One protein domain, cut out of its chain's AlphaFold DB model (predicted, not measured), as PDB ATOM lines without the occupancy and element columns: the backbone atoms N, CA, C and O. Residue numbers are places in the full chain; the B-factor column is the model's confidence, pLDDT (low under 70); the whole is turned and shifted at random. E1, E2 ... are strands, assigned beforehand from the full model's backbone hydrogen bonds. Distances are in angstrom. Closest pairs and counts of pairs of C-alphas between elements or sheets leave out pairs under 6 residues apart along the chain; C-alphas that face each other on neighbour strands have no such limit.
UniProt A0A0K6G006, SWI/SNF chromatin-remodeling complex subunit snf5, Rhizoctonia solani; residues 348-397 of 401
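This is residues 348 to 397 of the 401 residues of the protein "SWI/SNF chromatin-remodeling complex subunit snf5" of Rhizoctonia solani (UniProt A0A0K6G006). This domain has little regular structure: a long looping stretch, residues 348 to 372, leads into one small hairpin of strands, E1 and E2, and a second loose stretch, residues 385 to 397, follows it. The printed part has 50 residues, with no named helix and two named strands, E1 then E2, forming an antiparallel sheet; the class is all strand, with only 10 residues in named elements. The whole is compact, radius of gyration of the C-alphas 9.9 A, yet elongated, spanning 30 by 19 by 19 A.

Look first at residues 353 to 354, which pair briefly, antiparallel, with residues 357 to 358. Further on, E1, residues 373 to 376, and E2, residues 379 to 384, form a hairpin with a tight link, their directions at 124 degrees. C-alphas 375 and 380 face each other at 4.1 A; N 374 and O 383, 2.8 A apart, are within hydrogen-bond range.

Find C-alpha 373 at (15.061, 35.649, 22.129); from there E1 runs 9.2 A. E2 runs 12.2 A to C-alpha 384 at (16.981, 31.866, 19.978).

The C-alphas of Gly 356 and Phe 393 are farthest apart, 30.1 A. The printed part has no cut. pLDDT is under 70 at residues 348 to 349, 377 to 378 and 388 to 397.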
ATOM      1  N   GLY A 348      30.844  31.289  11.189       63.62
ATOM      2  CA  GLY A 348      29.528  30.636  11.112       63.62
ATOM      3  C   GLY A 348      28.337  31.439  11.653       63.62
ATOM      4  O   GLY A 348      27.230  30.909  11.704       63.62
ATOM      5  N   LEU A 349      28.525  32.707  12.047       69.00
ATOM      6  CA  LEU A 349      27.415  33.574  12.462       69.00
ATOM      7  C   LEU A 349      26.756  34.281  11.266       69.00
ATOM      8  O   LEU A 349      27.436  34.835  10.404       69.00
ATOM      9  N   HIS A 350      25.423  34.323  11.254       74.62
ATOM     10  CA  HIS A 350      24.616  34.978  10.222       74.62
ATOM     11  C   HIS A 350      23.951  36.275  10.724       74.62
ATOM     12  O   HIS A 350      23.688  36.411  11.928       74.62
ATOM     13  N   PRO A 351      23.624  37.222   9.818       76.31
ATOM     14  CA  PRO A 351      22.811  38.390  10.148       76.31
ATOM     15  C   PRO A 351      21.483  37.980  10.792       76.31
ATOM     16  O   PRO A 351      20.805  37.071  10.318       76.31
ATOM     17  N   SER A 352      21.102  38.655  11.877       75.31
ATOM     18  CA  SER A 352      19.856  38.358  12.594       75.31
ATOM     19  C   SER A 352      18.594  38.826  11.875       75.31
ATOM     20  O   SER A 352      17.497  38.449  12.271       75.31
ATOM     21  N   MET A 353      18.729  39.653  10.842       80.19
ATOM     22  CA  MET A 353      17.626  40.164  10.036       80.19
ATOM     23  C   MET A 353      17.934  39.862   8.573       80.19
ATOM     24  O   MET A 353      18.944  40.325   8.049       80.19
ATOM     25  N   ILE A 354      17.082  39.058   7.942       75.00
ATOM     26  CA  ILE A 354      17.181  38.692   6.525       75.00
ATOM     27  C   ILE A 354      15.796  38.945   5.930       75.00
ATOM     28  O   ILE A 354      14.808  38.402   6.426       75.00
ATOM     29  N   ASP A 355      15.712  39.837   4.940       72.81
ATOM     30  CA  ASP A 355      14.472  40.226   4.247       72.81
ATOM     31  C   ASP A 355      13.318  40.625   5.192       72.81
ATOM     32  O   ASP A 355      12.172  40.199   5.046       72.81
ATOM     33  N   GLY A 356      13.628  41.419   6.224       75.00
ATOM     34  CA  GLY A 356      12.649  41.899   7.210       75.00
ATOM     35  C   GLY A 356      12.157  40.842   8.207       75.00
ATOM     36  O   GLY A 356      11.361  41.161   9.089       75.00
ATOM     37  N   THR A 357      12.650  39.604   8.119       77.94
ATOM     38  CA  THR A 357      12.313  38.515   9.043       77.94
ATOM     39  C   THR A 357      13.499  38.215   9.957       77.94
ATOM     40  O   THR A 357      14.647  38.112   9.513       77.94
ATOM     41  N   TRP A 358      13.234  38.072  11.259       83.69
ATOM     42  CA  TRP A 358      14.283  37.754  12.223       83.69
ATOM     43  C   TRP A 358      14.703  36.286  12.120       83.69
ATOM     44  O   TRP A 358      13.854  35.392  12.097       83.69
ATOM     45  N   HIS A 359      16.013  36.051  12.118       82.56
ATOM     46  CA  HIS A 359      16.638  34.737  12.103       82.56
ATOM     47  C   HIS A 359      17.676  34.639  13.227       82.56
ATOM     48  O   HIS A 359      18.349  35.609  13.577       82.56
ATOM     49  N   CYS A 360      17.834  33.457  13.821       83.75
ATOM     50  CA  CYS A 360      18.847  33.259  14.853       83.75
ATOM     51  C   CYS A 360      20.256  33.313  14.249       83.75
ATOM     52  O   CYS A 360      20.592  32.485  13.407       83.75
ATOM     53  N   SER A 361      21.131  34.166  14.783       79.94
ATOM     54  CA  SER A 361      22.486  34.350  14.246       79.94
ATOM     55  C   SER A 361      23.396  33.121  14.304       79.94
ATOM     56  O   SER A 361      24.428  33.128  13.656       79.94
ATOM     57  N   ASN A 362      23.049  32.076  15.063       78.62
ATOM     58  CA  ASN A 362      23.865  30.862  15.188       78.62
ATOM     59  C   ASN A 362      23.359  29.677  14.357       78.62
ATOM     60  O   ASN A 362      24.153  28.848  13.950       78.62
ATOM     61  N   CYS A 363      22.045  29.546  14.152       80.94
ATOM     62  CA  CYS A 363      21.465  28.408  13.423       80.94
ATOM     63  C   CYS A 363      20.620  28.813  12.210       80.94
ATOM     64  O   CYS A 363      20.074  27.945  11.540       80.94
ATOM     65  N   GLY A 364      20.435  30.111  11.966       76.81
ATOM     66  CA  GLY A 364      19.652  30.626  10.845       76.81
ATOM     67  C   GLY A 364      18.145  30.374  10.930       76.81
ATOM     68  O   GLY A 364      17.442  30.695   9.985       76.81
ATOM     69  N   CYS A 365      17.601  29.813  12.018       82.31
ATOM     70  CA  CYS A 365      16.161  29.544  12.079       82.31
ATOM     71  C   CYS A 365      15.331  30.839  12.168       82.31
ATOM     72  O   CYS A 365      15.657  31.681  13.015       82.31
ATOM     73  N   PRO A 366      14.246  30.963  11.378       79.69
ATOM     74  CA  PRO A 366      13.361  32.122  11.397       79.69
ATOM     75  C   PRO A 366      12.526  32.193  12.680       79.69
ATOM     76  O   PRO A 366      12.320  31.192  13.379       79.69
ATOM     77  N   GLU A 367      11.994  33.381  12.961       77.56
ATOM     78  CA  GLU A 367      11.188  33.664  14.151       77.56
ATOM     79  C   GLU A 367      10.022  32.687  14.344       77.56
ATOM     80  O   GLU A 367       9.770  32.263  15.471       77.56
ATOM     81  N   SER A 368       9.376  32.267  13.252       76.06
ATOM     82  CA  SER A 368       8.207  31.375  13.249       76.06
ATOM     83  C   SER A 368       8.427  30.027  13.942       76.06
ATOM     84  O   SER A 368       7.462  29.405  14.379       76.06
ATOM     85  N   ILE A 369       9.680  29.578  14.059       75.38
ATOM     86  CA  ILE A 369      10.052  28.284  14.654       75.38
ATOM     87  C   ILE A 369      10.829  28.493  15.968       75.38
ATOM     88  O   ILE A 369      11.059  27.563  16.742       75.38
ATOM     89  N   SER A 370      11.255  29.722  16.253       73.56
ATOM     90  CA  SER A 370      12.125  30.019  17.387       73.56
ATOM     91  C   SER A 370      11.338  30.291  18.674       73.56
ATOM     92  O   SER A 370      10.415  31.101  18.698       73.56
ATOM     93  N   VAL A 371      11.734  29.658  19.783       73.25
ATOM     94  CA  VAL A 371      11.122  29.898  21.101       73.25
ATOM     95  C   VAL A 371      12.011  30.823  21.936       73.25
ATOM     96  O   VAL A 371      13.031  30.409  22.496       73.25
ATOM     97  N   GLY A 372      11.598  32.090  22.026       74.88
ATOM     98  CA  GLY A 372      12.229  33.133  22.841       74.88
ATOM     99  C   GLY A 372      13.543  33.681  22.270       74.88
ATOM    100  O   GLY A 372      14.298  32.977  21.604       74.88
ATOM    101  N   ARG A 373      13.844  34.951  22.575       81.75
ATOM    102  CA  ARG A 373      15.061  35.649  22.129       81.75
ATOM    103  C   ARG A 373      16.008  35.894  23.305       81.75
ATOM    104  O   ARG A 373      15.577  36.267  24.396       81.75
ATOM    105  N   ARG A 374      17.306  35.673  23.104       77.50
ATOM    106  CA  ARG A 374      18.366  35.823  24.114       77.50
ATOM    107  C   ARG A 374      19.545  36.622  23.565       77.50
ATOM    108  O   ARG A 374      19.676  36.822  22.358       77.50
ATOM    109  N   LYS A 375      20.386  37.122  24.475       76.50
ATOM    110  CA  LYS A 375      21.601  37.867  24.128       76.50
ATOM    111  C   LYS A 375      22.628  36.919  23.512       76.50
ATOM    112  O   LYS A 375      22.965  35.905  24.117       76.50
ATOM    113  N   GLY A 376      23.091  37.274  22.322       73.75
ATOM    114  CA  GLY A 376      24.150  36.591  21.596       73.75
ATOM    115  C   GLY A 376      25.366  37.500  21.383       73.75
ATOM    116  O   GLY A 376      25.389  38.627  21.886       73.75
ATOM    117  N   PRO A 377      26.375  37.026  20.635       68.50
ATOM    118  CA  PRO A 377      27.604  37.776  20.338       68.50
ATOM    119  C   PRO A 377      27.333  39.090  19.597       68.50
ATOM    120  O   PRO A 377      28.023  40.074  19.817       68.50
ATOM    121  N   LEU A 378      26.293  39.119  18.760       66.38
ATOM    122  CA  LEU A 378      25.934  40.271  17.933       66.38
ATOM    123  C   LEU A 378      25.004  41.264  18.646       66.38
ATOM    124  O   LEU A 378      24.496  42.189  18.025       66.38
ATOM    125  N   GLY A 379      24.726  41.059  19.940       71.12
ATOM    126  CA  GLY A 379      23.869  41.943  20.731       71.12
ATOM    127  C   GLY A 379      22.663  41.251  21.366       71.12
ATOM    128  O   GLY A 379      22.523  40.023  21.369       71.12
ATOM    129  N   GLN A 380      21.788  42.049  21.976       71.44
ATOM    130  CA  GLN A 380      20.615  41.554  22.695       71.44
ATOM    131  C   GLN A 380      19.539  41.064  21.714       71.44
ATOM    132  O   GLN A 380      19.179  41.768  20.783       71.44
ATOM    133  N   GLY A 381      19.027  39.847  21.922       73.62
ATOM    134  CA  GLY A 381      17.961  39.282  21.087       73.62
ATOM    135  C   GLY A 381      18.415  38.719  19.734       73.62
ATOM    136  O   GLY A 381      17.582  38.532  18.856       73.62
ATOM    137  N   THR A 382      19.708  38.435  19.563       79.94
ATOM    138  CA  THR A 382      20.297  37.917  18.310       79.94
ATOM    139  C   THR A 382      20.304  36.389  18.220       79.94
ATOM    140  O   THR A 382      20.548  35.816  17.162       79.94
ATOM    141  N   MET A 383      19.984  35.689  19.313       80.50
ATOM    142  CA  MET A 383      19.923  34.227  19.338       80.50
ATOM    143  C   MET A 383      18.593  33.722  19.886       80.50
ATOM    144  O   MET A 383      17.992  34.346  20.762       80.50
ATOM    145  N   ARG A 384      18.147  32.555  19.409       79.44
ATOM    146  CA  ARG A 384      16.981  31.866  19.978       79.44
ATOM    147  C   ARG A 384      17.302  31.293  21.359       79.44
ATOM    148  O   ARG A 384      18.470  31.075  21.693       79.44
ATOM    149  N   GLY A 385      16.270  31.019  22.149       76.00
ATOM    150  CA  GLY A 385      16.384  30.612  23.550       76.00
ATOM    151  C   GLY A 385      17.318  29.428  23.813       76.00
ATOM    152  O   GLY A 385      18.045  29.448  24.803       76.00
ATOM    153  N   GLU A 386      17.327  28.426  22.938       74.12
ATOM    154  CA  GLU A 386      18.203  27.251  23.050       74.12
ATOM    155  C   GLU A 386      19.660  27.578  22.724       74.12
ATOM    156  O   GLU A 386      20.549  27.275  23.514       74.12
ATOM    157  N   CYS A 387      19.907  28.279  21.613       74.50
ATOM    158  CA  CYS A 387      21.259  28.661  21.215       74.50
ATOM    159  C   CYS A 387      21.885  29.619  22.238       74.50
ATOM    160  O   CYS A 387      23.070  29.529  22.522       74.50
ATOM    161  N   GLY A 388      21.101  30.522  22.835       68.00
ATOM    162  CA  GLY A 388      21.598  31.453  23.854       68.00
ATOM    163  C   GLY A 388      21.886  30.820  25.224       68.00
ATOM    164  O   GLY A 388      22.434  31.498  26.087       68.00
ATOM    165  N   LYS A 389      21.490  29.560  25.462       68.06
ATOM    166  CA  LYS A 389      21.828  28.809  26.689       68.06
ATOM    167  C   LYS A 389      23.151  28.046  26.567       68.06
ATOM    168  O   LYS A 389      23.737  27.714  27.591       68.06
ATOM    169  N   LEU A 390      23.606  27.780  25.344       57.25
ATOM    170  CA  LEU A 390      24.808  27.010  25.041       57.25
ATOM    171  C   LEU A 390      25.920  27.967  24.590       57.25
ATOM    172  O   LEU A 390      25.978  28.340  23.423       57.25
ATOM    173  N   ARG A 391      26.806  28.385  25.501       53.88
ATOM    174  CA  ARG A 391      28.137  28.907  25.140       53.88
ATOM    175  C   ARG A 391      29.172  28.560  26.217       53.88
ATOM    176  O   ARG A 391      28.829  28.714  27.390       53.88
ATOM    177  N   PRO A 392      30.438  28.236  25.868       46.62
ATOM    178  CA  PRO A 392      31.019  27.946  24.548       46.62
ATOM    179  C   PRO A 392      31.246  26.428  24.340       46.62
ATOM    180  O   PRO A 392      31.051  25.653  25.267       46.62
ATOM    181  N   PHE A 393      31.713  26.058  23.145       34.78
ATOM    182  CA  PHE A 393      32.026  24.722  22.603       34.78
ATOM    183  C   PHE A 393      30.943  24.085  21.713       34.78
ATOM    184  O   PHE A 393      29.825  23.809  22.139       34.78
ATOM    185  N   PHE A 394      31.376  23.831  20.474       35.22
ATOM    186  CA  PHE A 394      30.742  23.129  19.353       35.22
ATOM    187  C   PHE A 394      29.789  23.928  18.449       35.22
ATOM    188  O   PHE A 394      28.571  23.960  18.612       35.22
ATOM    189  N   LEU A 395      30.400  24.505  17.409       39.38
ATOM    190  CA  LEU A 395      29.788  24.741  16.104       39.38
ATOM    191  C   LEU A 395      29.741  23.391  15.361       39.38
ATOM    192  O   LEU A 395      30.783  22.868  14.986       39.38
ATOM    193  N   PHE A 396      28.554  22.827  15.140       31.77
ATOM    194  CA  PHE A 396      28.345  21.819  14.095       31.77
ATOM    195  C   PHE A 396      27.430  22.426  13.025       31.77
ATOM    196  O   PHE A 396      26.357  22.931  13.377       31.77
ATOM    197  N   PRO A 397      27.802  22.386  11.734       37.75
ATOM    198  CA  PRO A 397      26.920  22.813  10.664       37.75
ATOM    199  C   PRO A 397      25.901  21.699  10.407       37.75
ATOM    200  O   PRO A 397      26.225  20.667   9.828       37.75
TER     201      PRO A 397